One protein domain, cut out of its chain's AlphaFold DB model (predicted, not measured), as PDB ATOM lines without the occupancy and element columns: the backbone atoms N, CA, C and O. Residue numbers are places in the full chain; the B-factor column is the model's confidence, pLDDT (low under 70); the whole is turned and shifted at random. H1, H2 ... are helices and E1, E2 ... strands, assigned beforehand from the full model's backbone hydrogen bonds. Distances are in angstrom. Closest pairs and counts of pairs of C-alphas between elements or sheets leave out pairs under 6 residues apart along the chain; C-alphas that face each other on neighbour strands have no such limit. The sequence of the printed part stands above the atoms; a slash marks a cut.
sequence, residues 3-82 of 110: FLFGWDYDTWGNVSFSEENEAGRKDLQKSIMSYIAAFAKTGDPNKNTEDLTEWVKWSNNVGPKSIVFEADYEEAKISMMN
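This is residues 3 to 82 of the 110 residues of the protein "COesterase domain-containing protein" of Firmicutes bacterium ADurb.Bin419 (UniProt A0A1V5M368). What shape do these atoms make? A hairpin of two strands, E1 and E2, packs with its turn end on the first half of one long helix, H1, and the two parts open as a V toward the end of H1. The long unnamed link of residues 43 to 65 leads from the end of H1 across the open end of the V to the start of E1, and loops out round Asn 61, whose C-alpha and that of Glu 19 are the two farthest apart, 41.9 A. What is it made of? The printed part has 80 residues, with H1, E1 and E2 in that order and an antiparallel sheet E1 - E2; the class is mixed, helices and strands, with under half of the residues in named elements. How large is it? It is only just compact, close to loose, with a radius of gyration of the C-alphas of 13.9 A and spans of 40 by 28 by 22 A.

How do the strands pair? E1, residues 66 to 71, and E2, residues 76 to 81, form an antiparallel hairpin at 156 degrees. N 68 and O 79 are within hydrogen-bond range at 2.8 A, as are N 77 and O 70 at 2.8 A. Where does the helix come near? In H1, residues 22 to 42, residues 23 to 32 make the pairs of C-alphas within 10 A of the sheet. Its closest C-alphas to E2 are those of Leu 28 and Ala 76, 4.5 A apart, and to E1 those of Gly 24 and Ala 71, 5.3 A apart. Every O i to N i+4 pair in H1 is within hydrogen-bond range.

Where are the strands? E1 measures 16.1 A from C-alpha 66 at (4.120, 36.866, -3.698) to C-alpha 71, and E2 15.5 A from C-alpha 76 to C-alpha 81 at (5.974, 38.752, 0.823). Where is the helix? H1 runs 30.1 A from C-alpha 22 at (-10.594, 57.107, -2.934) to C-alpha 42.

How far does it reach? The two C-alphas farthest apart, those of Glu 19 and Asn 61, are 41.9 A apart. Which link is long? The link from H1 to E1 is long, with 23 residues, and the printed part has no cut. Where is confidence low? Residues 3 to 4 have pLDDT under 70, and the mean of the printed part is 91.6.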
ATOM      1  N   PHE A   3     -11.023  46.082  -8.127       68.31
ATOM      2  CA  PHE A   3      -9.708  46.713  -8.304       68.31
ATOM      3  C   PHE A   3      -8.955  46.249  -9.562       68.31
ATOM      4  O   PHE A   3      -8.288  47.048 -10.207       68.31
ATOM      5  N   LEU A   4      -9.089  44.973  -9.946       69.75
ATOM      6  CA  LEU A   4      -8.404  44.399 -11.114       69.75
ATOM      7  C   LEU A   4      -9.040  44.803 -12.447       69.75
ATOM      8  O   LEU A   4      -8.372  44.742 -13.472       69.75
ATOM      9  N   PHE A   5     -10.317  45.185 -12.449       72.38
ATOM     10  CA  PHE A   5     -11.068  45.537 -13.664       72.38
ATOM     11  C   PHE A   5     -11.323  47.037 -13.800       72.38
ATOM     12  O   PHE A   5     -11.854  47.495 -14.808       72.38
ATOM     13  N   GLY A   6     -10.913  47.795 -12.789       70.44
ATOM     14  CA  GLY A   6     -10.994  49.239 -12.754       70.44
ATOM     15  C   GLY A   6     -12.399  49.812 -12.609       70.44
ATOM     16  O   GLY A   6     -12.670  50.906 -13.099       70.44
ATOM     17  N   TRP A   7     -13.285  49.064 -11.959       79.88
ATOM     18  CA  TRP A   7     -14.634  49.521 -11.642       79.88
ATOM     19  C   TRP A   7     -14.631  50.544 -10.507       79.88
ATOM     20  O   TRP A   7     -13.777  50.517  -9.624       79.88
ATOM     21  N   ASP A   8     -15.637  51.413 -10.511       76.62
ATOM     22  CA  ASP A   8     -15.909  52.425  -9.486       76.62
ATOM     23  C   ASP A   8     -16.834  51.920  -8.363       76.62
ATOM     24  O   ASP A   8     -17.250  52.699  -7.509       76.62
ATOM     25  N   TYR A   9     -17.111  50.614  -8.331       80.00
ATOM     26  CA  TYR A   9     -17.897  49.947  -7.297       80.00
ATOM     27  C   TYR A   9     -17.247  48.640  -6.837       80.00
ATOM     28  O   TYR A   9     -16.603  47.938  -7.623       80.00
ATOM     29  N   ASP A  10     -17.450  48.261  -5.575       80.62
ATOM     30  CA  ASP A  10     -17.009  46.957  -5.067       80.62
ATOM     31  C   ASP A  10     -18.016  45.811  -5.326       80.62
ATOM     32  O   ASP A  10     -19.159  46.016  -5.730       80.62
ATOM     33  N   THR A  11     -17.599  44.571  -5.065       78.50
ATOM     34  CA  THR A  11     -18.449  43.372  -5.206       78.50
ATOM     35  C   THR A  11     -19.392  43.116  -4.021       78.50
ATOM     36  O   THR A  11     -20.098  42.114  -4.010       78.50
ATOM     37  N   TRP A  12     -19.399  43.994  -3.023       74.81
ATOM     38  CA  TRP A  12     -20.065  43.861  -1.726       74.81
ATOM     39  C   TRP A  12     -21.157  44.923  -1.509       74.81
ATOM     40  O   TRP A  12     -21.516  45.223  -0.374       74.81
ATOM     41  N   GLY A  13     -21.708  45.497  -2.583       77.00
ATOM     42  CA  GLY A  13     -22.731  46.544  -2.479       77.00
ATOM     43  C   GLY A  13     -22.161  47.929  -2.163       77.00
ATOM     44  O   GLY A  13     -22.846  48.757  -1.572       77.00
ATOM     45  N   ASN A  14     -20.921  48.173  -2.582       79.81
ATOM     46  CA  ASN A  14     -20.161  49.411  -2.444       79.81
ATOM     47  C   ASN A  14     -19.762  49.792  -1.007       79.81
ATOM     48  O   ASN A  14     -19.608  50.968  -0.699       79.81
ATOM     49  N   VAL A  15     -19.586  48.809  -0.123       82.00
ATOM     50  CA  VAL A  15     -19.268  49.030   1.305       82.00
ATOM     51  C   VAL A  15     -17.786  49.310   1.587       82.00
ATOM     52  O   VAL A  15     -17.446  49.880   2.617       82.00
ATOM     53  N   SER A  16     -16.897  48.912   0.686       81.69
ATOM     54  CA  SER A  16     -15.434  49.030   0.786       81.69
ATOM     55  C   SER A  16     -14.916  50.315   0.131       81.69
ATOM     56  O   SER A  16     -13.726  50.626   0.217       81.69
ATOM     57  N   PHE A  17     -15.781  51.029  -0.593       88.31
ATOM     58  CA  PHE A  17     -15.445  52.247  -1.317       88.31
ATOM     59  C   PHE A  17     -16.066  53.428  -0.575       88.31
ATOM     60  O   PHE A  17     -17.284  53.578  -0.561       88.31
ATOM     61  N   SER A  18     -15.231  54.283   0.005       89.44
ATOM     62  CA  SER A  18     -15.638  55.591   0.510       89.44
ATOM     63  C   SER A  18     -14.853  56.709  -0.181       89.44
ATOM     64  O   SER A  18     -13.917  56.443  -0.952       89.44
ATOM     65  N   GLU A  19     -15.270  57.955   0.050       91.31
ATOM     66  CA  GLU A  19     -14.515  59.156  -0.348       91.31
ATOM     67  C   GLU A  19     -13.141  59.156   0.346       91.31
ATOM     68  O   GLU A  19     -12.109  59.337  -0.293       91.31
ATOM     69  N   GLU A  20     -13.155  58.778   1.626       93.75
ATOM     70  CA  GLU A  20     -12.069  58.337   2.505       93.75
ATOM     71  C   GLU A  20     -10.811  57.823   1.815       93.75
ATOM     72  O   GLU A  20      -9.728  58.398   1.838       93.75
ATOM     73  N   ASN A  21     -10.988  56.640   1.239       92.38
ATOM     74  CA  ASN A  21      -9.931  55.833   0.650       92.38
ATOM     75  C   ASN A  21      -9.862  55.980  -0.875       92.38
ATOM     76  O   ASN A  21      -9.228  55.155  -1.528       92.38
ATOM     77  N   GLU A  22     -10.541  56.964  -1.476       92.25
ATOM     78  CA  GLU A  22     -10.594  57.107  -2.934       92.25
ATOM     79  C   GLU A  22      -9.200  57.293  -3.546       92.25
ATOM     80  O   GLU A  22      -8.895  56.653  -4.557       92.25
ATOM     81  N   ALA A  23      -8.356  58.122  -2.923       95.31
ATOM     82  CA  ALA A  23      -7.004  58.399  -3.399       95.31
ATOM     83  C   ALA A  23      -6.152  57.119  -3.432       95.31
ATOM     84  O   ALA A  23      -5.745  56.693  -4.517       95.31
ATOM     85  N   GLY A  24      -6.000  56.439  -2.291       94.62
ATOM     86  CA  GLY A  24      -5.233  55.194  -2.218       94.62
ATOM     87  C   GLY A  24      -5.803  54.067  -3.084       94.62
ATOM     88  O   GLY A  24      -5.054  53.382  -3.784       94.62
ATOM     89  N   ARG A  25      -7.137  53.906  -3.149       92.00
ATOM     90  CA  ARG A  25      -7.775  52.904  -4.031       92.00
ATOM     91  C   ARG A  25      -7.446  53.139  -5.505       92.00
ATOM     92  O   ARG A  25      -7.150  52.181  -6.222       92.00
ATOM     93  N   LYS A  26      -7.531  54.390  -5.971       92.56
ATOM     94  CA  LYS A  26      -7.246  54.745  -7.369       92.56
ATOM     95  C   LYS A  26      -5.773  54.569  -7.704       92.56
ATOM     96  O   LYS A  26      -5.460  54.081  -8.792       92.56
ATOM     97  N   ASP A  27      -4.885  54.930  -6.785       94.62
ATOM     98  CA  ASP A  27      -3.450  54.757  -6.974       94.62
ATOM     99  C   ASP A  27      -3.054  53.270  -7.039       94.62
ATOM    100  O   ASP A  27      -2.343  52.840  -7.955       94.62
ATOM    101  N   LEU A  28      -3.634  52.437  -6.169       93.94
ATOM    102  CA  LEU A  28      -3.462  50.984  -6.219       93.94
ATOM    103  C   LEU A  28      -3.979  50.386  -7.529       93.94
ATOM    104  O   LEU A  28      -3.282  49.604  -8.178       93.94
ATOM    105  N   GLN A  29      -5.181  50.774  -7.954       92.88
ATOM    106  CA  GLN A  29      -5.763  50.320  -9.214       92.88
ATOM    107  C   GLN A  29      -4.874  50.689 -10.411       92.88
ATOM    108  O   GLN A  29      -4.625  49.851 -11.282       92.88
ATOM    109  N   LYS A  30      -4.364  51.926 -10.454       93.25
ATOM    110  CA  LYS A  30      -3.438  52.384 -11.497       93.25
ATOM    111  C   LYS A  30      -2.155  51.549 -11.510       93.25
ATOM    112  O   LYS A  30      -1.697  51.152 -12.585       93.25
ATOM    113  N   SER A  31      -1.603  51.251 -10.339       94.94
ATOM    114  CA  SER A  31      -0.382  50.455 -10.194       94.94
ATOM    115  C   SER A  31      -0.577  49.011 -10.670       94.94
ATOM    116  O   SER A  31       0.186  48.527 -11.504       94.94
ATOM    117  N   ILE A  32      -1.664  48.352 -10.248       94.31
ATOM    118  CA  ILE A  32      -2.038  47.002 -10.705       94.31
ATOM    119  C   ILE A  32      -2.175  46.959 -12.234       94.31
ATOM    120  O   ILE A  32      -1.594  46.095 -12.893       94.31
ATOM    121  N   MET A  33      -2.909  47.914 -12.814       92.75
ATOM    122  CA  MET A  33      -3.096  47.993 -14.266       92.75
ATOM    123  C   MET A  33      -1.780  48.213 -15.014       92.75
ATOM    124  O   MET A  33      -1.617  47.692 -16.117       92.75
ATOM    125  N   SER A  34      -0.830  48.935 -14.417       94.75
ATOM    126  CA  SER A  34       0.491  49.167 -15.007       94.75
ATOM    127  C   SER A  34       1.294  47.866 -15.109       94.75
ATOM    128  O   SER A  34       1.781  47.552 -16.196       94.75
ATOM    129  N   TYR A  35       1.338  47.048 -14.044       95.88
ATOM    130  CA  TYR A  35       1.965  45.717 -14.106       95.88
ATOM    131  C   TYR A  35       1.288  44.807 -15.135       95.88
ATOM    132  O   TYR A  35       1.967  44.161 -15.934       95.88
ATOM    133  N   ILE A  36      -0.050  44.756 -15.142       93.81
ATOM    134  CA  ILE A  36      -0.804  43.895 -16.068       93.81
ATOM    135  C   ILE A  36      -0.554  44.321 -17.518       93.81
ATOM    136  O   ILE A  36      -0.315  43.467 -18.373       93.81
ATOM    137  N   ALA A  37      -0.565  45.624 -17.809       94.31
ATOM    138  CA  ALA A  37      -0.289  46.144 -19.144       94.31
ATOM    139  C   ALA A  37       1.149  45.836 -19.596       94.31
ATOM    140  O   ALA A  37       1.355  45.408 -20.737       94.31
ATOM    141  N   ALA A  38       2.137  46.010 -18.711       96.69
ATOM    142  CA  ALA A  38       3.537  45.684 -18.977       96.69
ATOM    143  C   ALA A  38       3.720  44.189 -19.285       96.69
ATOM    144  O   ALA A  38       4.295  43.827 -20.322       96.69
ATOM    145  N   PHE A  39       3.138  43.330 -18.447       96.12
ATOM    146  CA  PHE A  39       3.165  41.885 -18.622       96.12
ATOM    147  C   PHE A  39       2.466  41.449 -19.912       96.12
ATOM    148  O   PHE A  39       3.047  40.714 -20.705       96.12
ATOM    149  N   ALA A  40       1.257  41.944 -20.189       95.75
ATOM    150  CA  ALA A  40       0.520  41.595 -21.402       95.75
ATOM    151  C   ALA A  40       1.270  41.997 -22.684       95.75
ATOM    152  O   ALA A  40       1.199  41.297 -23.692       95.75
ATOM    153  N   LYS A  41       2.004  43.118 -22.652       97.06
ATOM    154  CA  LYS A  41       2.758  43.625 -23.804       97.06
ATOM    155  C   LYS A  41       4.102  42.924 -24.006       97.06
ATOM    156  O   LYS A  41       4.545  42.802 -25.147       97.06
ATOM    157  N   THR A  42       4.785  42.543 -22.927       97.25
ATOM    158  CA  THR A  42       6.210  42.161 -22.988       97.25
ATOM    159  C   THR A  42       6.552  40.829 -22.329       97.25
ATOM    160  O   THR A  42       7.641  40.309 -22.551       97.25
ATOM    161  N   GLY A  43       5.641  40.265 -21.538       96.69
ATOM    162  CA  GLY A  43       5.895  39.116 -20.672       96.69
ATOM    163  C   GLY A  43       6.640  39.457 -19.375       96.69
ATOM    164  O   GLY A  43       6.837  38.565 -18.555       96.69
ATOM    165  N   ASP A  44       7.025  40.720 -19.166       97.06
ATOM    166  CA  ASP A  44       7.712  41.207 -17.967       97.06
ATOM    167  C   ASP A  44       6.858  42.288 -17.271       97.06
ATOM    168  O   ASP A  44       6.636  43.355 -17.855       97.06
ATOM    169  N   PRO A  45       6.344  42.040 -16.049       97.00
ATOM    170  CA  PRO A  45       5.534  43.021 -15.326       97.00
ATOM    171  C   PRO A  45       6.351  44.241 -14.867       97.00
ATOM    172  O   PRO A  45       5.770  45.291 -14.605       97.00
ATOM    173  N   ASN A  46       7.681  44.132 -14.805       97.38
ATOM    174  CA  ASN A  46       8.575  45.197 -14.341       97.38
ATOM    175  C   ASN A  46       8.964  46.182 -15.459       97.38
ATOM    176  O   ASN A  46       9.795  47.074 -15.274       97.38
ATOM    177  N   LYS A  47       8.402  46.016 -16.664       96.25
ATOM    178  CA  LYS A  47       8.773  46.821 -17.828       96.25
ATOM    179  C   LYS A  47       8.002  48.144 -17.878       96.25
ATOM    180  O   LYS A  47       6.814  48.153 -18.192       96.25
ATOM    181  N   ASN A  48       8.711  49.271 -17.755       91.88
ATOM    182  CA  ASN A  48       8.138  50.625 -17.645       91.88
ATOM    183  C   ASN A  48       7.299  50.827 -16.364       91.88
ATOM    184  O   ASN A  48       6.283  51.526 -16.386       91.88
ATOM    185  N   THR A  49       7.678  50.151 -15.280       93.31
ATOM    186  CA  THR A  49       7.071  50.261 -13.945       93.31
ATOM    187  C   THR A  49       8.143  50.555 -12.892       93.31
ATOM    188  O   THR A  49       8.039  50.110 -11.756       93.31
ATOM    189  N   GLU A  50       9.187  51.305 -13.266       90.81
ATOM    190  CA  GLU A  50      10.384  51.539 -12.443       90.81
ATOM    191  C   GLU A  50      10.099  52.274 -11.122       90.81
ATOM    192  O   GLU A  50      10.861  52.129 -10.170       90.81
ATOM    193  N   ASP A  51       9.002  53.031 -11.059       92.56
ATOM    194  CA  ASP A  51       8.551  53.727  -9.846       92.56
ATOM    195  C   ASP A  51       7.754  52.816  -8.891       92.56
ATOM    196  O   ASP A  51       7.374  53.243  -7.801       92.56
ATOM    197  N   LEU A  52       7.470  51.571  -9.288       95.75
ATOM    198  CA  LEU A  52       6.745  50.594  -8.480       95.75
ATOM    199  C   LEU A  52       7.704  49.557  -7.880       95.75
ATOM    200  O   LEU A  52       8.809  49.332  -8.373       95.75
ATOM    201  N   THR A  53       7.262  48.879  -6.821       97.31
ATOM    202  CA  THR A  53       8.006  47.764  -6.220       97.31
ATOM    203  C   THR A  53       8.337  46.698  -7.270       97.31
ATOM    204  O   THR A  53       7.489  46.309  -8.068       97.31
ATOM    205  N   GLU A  54       9.555  46.166  -7.281       97.44
ATOM    206  CA  GLU A  54       9.883  45.089  -8.218       97.44
ATOM    207  C   GLU A  54       9.031  43.841  -7.925       97.44
ATOM    208  O   GLU A  54       9.064  43.283  -6.825       97.44
ATOM    209  N   TRP A  55       8.295  43.361  -8.931       97.19
ATOM    210  CA  TRP A  55       7.632  42.065  -8.883       97.19
ATOM    211  C   TRP A  55       8.655  40.972  -9.188       97.19
ATOM    212  O   TRP A  55       8.869  40.570 -10.338       97.19
ATOM    213  N   VAL A  56       9.296  40.488  -8.127       96.94
ATOM    214  CA  VAL A  56      10.340  39.465  -8.218       96.94
ATOM    215  C   VAL A  56       9.756  38.145  -8.721       96.94
ATOM    216  O   VAL A  56       8.695  37.688  -8.286       96.94
ATOM    217  N   LYS A  57      10.483  37.496  -9.635       95.25
ATOM    218  CA  LYS A  57      10.108  36.191 -10.182       95.25
ATOM    219  C   LYS A  57      10.086  35.125  -9.084       95.25
ATOM    220  O   LYS A  57      11.076  34.915  -8.387       95.25
ATOM    221  N   TRP A  58       8.983  34.386  -9.014       94.88
ATOM    222  CA  TRP A  58       8.826  33.271  -8.085       94.88
ATOM    223  C   TRP A  58       9.869  32.161  -8.308       94.88
ATOM    224  O   TRP A  58      10.238  31.845  -9.446       94.88
ATOM    225  N   SER A  59      10.312  31.531  -7.214       94.38
ATOM    226  CA  SER A  59      11.160  30.336  -7.246       94.38
ATOM    227  C   SER A  59      10.933  29.417  -6.036       94.38
ATOM    228  O   SER A  59      10.409  29.839  -5.003       94.38
ATOM    229  N   ASN A  60      11.409  28.171  -6.140       92.25
ATOM    230  CA  ASN A  60      11.426  27.202  -5.032       92.25
ATOM    231  C   ASN A  60      12.452  27.535  -3.932       92.25
ATOM    232  O   ASN A  60      12.490  26.860  -2.908       92.25
ATOM    233  N   ASN A  61      13.310  28.539  -4.131       92.94
ATOM    234  CA  ASN A  61      14.294  28.927  -3.126       92.94
ATOM    235  C   ASN A  61      13.635  29.727  -1.993       92.94
ATOM    236  O   ASN A  61      12.519  30.236  -2.128       92.94
ATOM    237  N   VAL A  62      14.356  29.866  -0.881       91.00
ATOM    238  CA  VAL A  62      14.000  30.822   0.174       91.00
ATOM    239  C   VAL A  62      14.100  32.239  -0.396       91.00
ATOM    240  O   VAL A  62      15.108  32.578  -1.018       91.00
ATOM    241  N   GLY A  63      13.066  33.056  -0.193       93.19
ATOM    242  CA  GLY A  63      13.007  34.427  -0.697       93.19
ATOM    243  C   GLY A  63      11.584  34.863  -1.053       93.19
ATOM    244  O   GLY A  63      10.637  34.209  -0.618       93.19
ATOM    245  N   PRO A  64      11.438  35.935  -1.853       95.94
ATOM    246  CA  PRO A  64      10.142  36.478  -2.245       95.94
ATOM    247  C   PRO A  64       9.258  35.459  -2.967       95.94
ATOM    248  O   PRO A  64       9.708  34.758  -3.878       95.94
ATOM    249  N   LYS A  65       7.987  35.400  -2.567       94.94
ATOM    250  CA  LYS A  65       6.989  34.447  -3.073       94.94
ATOM    251  C   LYS A  65       5.841  35.138  -3.782       94.94
ATOM    252  O   LYS A  65       5.475  34.728  -4.880       94.94
ATOM    253  N   SER A  66       5.319  36.203  -3.191       94.75
ATOM    254  CA  SER A  66       4.120  36.866  -3.698       94.75
ATOM    255  C   SER A  66       4.284  38.371  -3.643       94.75
ATOM    256  O   SER A  66       4.819  38.901  -2.673       94.75
ATOM    257  N   ILE A  67       3.789  39.056  -4.668       95.69
ATOM    258  CA  ILE A  67       3.539  40.490  -4.578       95.69
ATOM    259  C   ILE A  67       2.252  40.710  -3.779       95.69
ATOM    260  O   ILE A  67       1.279  39.968  -3.937       95.69
ATOM    261  N   VAL A  68       2.256  41.711  -2.911       95.75
ATOM    262  CA  VAL A  68       1.118  42.120  -2.090       95.75
ATOM    263  C   VAL A  68       0.639  43.472  -2.590       95.75
ATOM    264  O   VAL A  68       1.409  44.430  -2.662       95.75
ATOM    265  N   PHE A  69      -0.639  43.529  -2.955       94.69
ATOM    266  CA  PHE A  69      -1.313  44.725  -3.447       94.69
ATOM    267  C   PHE A  69      -2.211  45.297  -2.350       94.69
ATOM    268  O   PHE A  69      -3.327  44.819  -2.151       94.69
ATOM    269  N   GLU A  70      -1.730  46.329  -1.665       94.44
ATOM    270  CA  GLU A  70      -2.456  47.048  -0.615       94.44
ATOM    271  C   GLU A  70      -2.442  48.559  -0.869       94.44
ATOM    272  O   GLU A  70      -1.770  49.048  -1.778       94.44
ATOM    273  N   ALA A  71      -3.210  49.305  -0.080       94.44
ATOM    274  CA  ALA A  71      -3.228  50.760  -0.075       94.44
ATOM    275  C   ALA A  71      -3.566  51.269   1.323       94.44
ATOM    276  O   ALA A  71      -4.291  50.602   2.067       94.44
ATOM    277  N   ASP A  72      -3.086  52.464   1.646       95.38
ATOM    278  CA  ASP A  72      -3.670  53.258   2.722       95.38
ATOM    279  C   ASP A  72      -4.739  54.212   2.152       95.38
ATOM    280  O   ASP A  72      -5.281  53.988   1.065       95.38
ATOM    281  N   TYR A  73      -5.120  55.242   2.910       96.06
ATOM    282  CA  TYR A  73      -6.108  56.221   2.452       96.06
ATOM    283  C   TYR A  73      -5.581  57.125   1.325       96.06
ATOM    284  O   TYR A  73      -6.378  57.656   0.551       96.06
ATOM    285  N   GLU A  74      -4.263  57.270   1.194       96.69
ATOM    286  CA  GLU A  74      -3.613  58.246   0.320       96.69
ATOM    287  C   GLU A  74      -2.977  57.598  -0.918       96.69
ATOM    288  O   GLU A  74      -3.151  58.117  -2.021       96.69
ATOM    289  N   GLU A  75      -2.294  56.461  -0.767       96.75
ATOM    290  CA  GLU A  75      -1.485  55.849  -1.829       96.75
ATOM    291  C   GLU A  75      -1.423  54.312  -1.772       96.75
ATOM    292  O   GLU A  75      -1.798  53.661  -0.790       96.75
ATOM    293  N   ALA A  76      -0.925  53.712  -2.856       95.88
ATOM    294  CA  ALA A  76      -0.657  52.283  -2.923       95.88
ATOM    295  C   ALA A  76       0.517  51.877  -2.010       95.88
ATOM    296  O   ALA A  76       1.567  52.516  -1.976       95.88
ATOM    297  N   LYS A  77       0.378  50.742  -1.322       97.12
ATOM    298  CA  LYS A  77       1.414  50.108  -0.490       97.12
ATOM    299  C   LYS A  77       1.734  48.724  -1.041       97.12
ATOM    300  O   LYS A  77       1.286  47.702  -0.533       97.12
ATOM    301  N   ILE A  78       2.493  48.698  -2.131       96.94
ATOM    302  CA  ILE A  78       2.840  47.455  -2.829       96.94
ATOM    303  C   ILE A  78       4.146  46.902  -2.269       96.94
ATOM    304  O   ILE A  78       5.147  47.614  -2.195       96.94
ATOM    305  N   SER A  79       4.161  45.625  -1.898       97.31
ATOM    306  CA  SER A  79       5.336  44.982  -1.298       97.31
ATOM    307  C   SER A  79       5.532  43.547  -1.791       97.31
ATOM    308  O   SER A  79       4.681  42.998  -2.486       97.31
ATOM    309  N   MET A  80       6.673  42.941  -1.450       97.06
ATOM    310  CA  MET A  80       6.921  41.512  -1.649       97.06
ATOM    311  C   MET A  80       6.843  40.780  -0.310       97.06
ATOM    312  O   MET A  80       7.468  41.186   0.667       97.06
ATOM    313  N   MET A  81       6.118  39.669  -0.302       95.81
ATOM    314  CA  MET A  81       5.974  38.752   0.823       95.81
ATOM    315  C   MET A  81       6.864  37.523   0.604       95.81
ATOM    316  O   MET A  81       6.976  37.031  -0.525       95.81
ATOM    317  N   ASN A  82       7.492  37.027   1.669       95.44
ATOM    318  CA  ASN A  82       8.385  35.858   1.621       95.44
ATOM    319  C   ASN A  82       7.685  34.570   2.077       95.44
ATOM    320  O   ASN A  82       8.203  33.473   1.875       95.44
TER     321      ASN A  82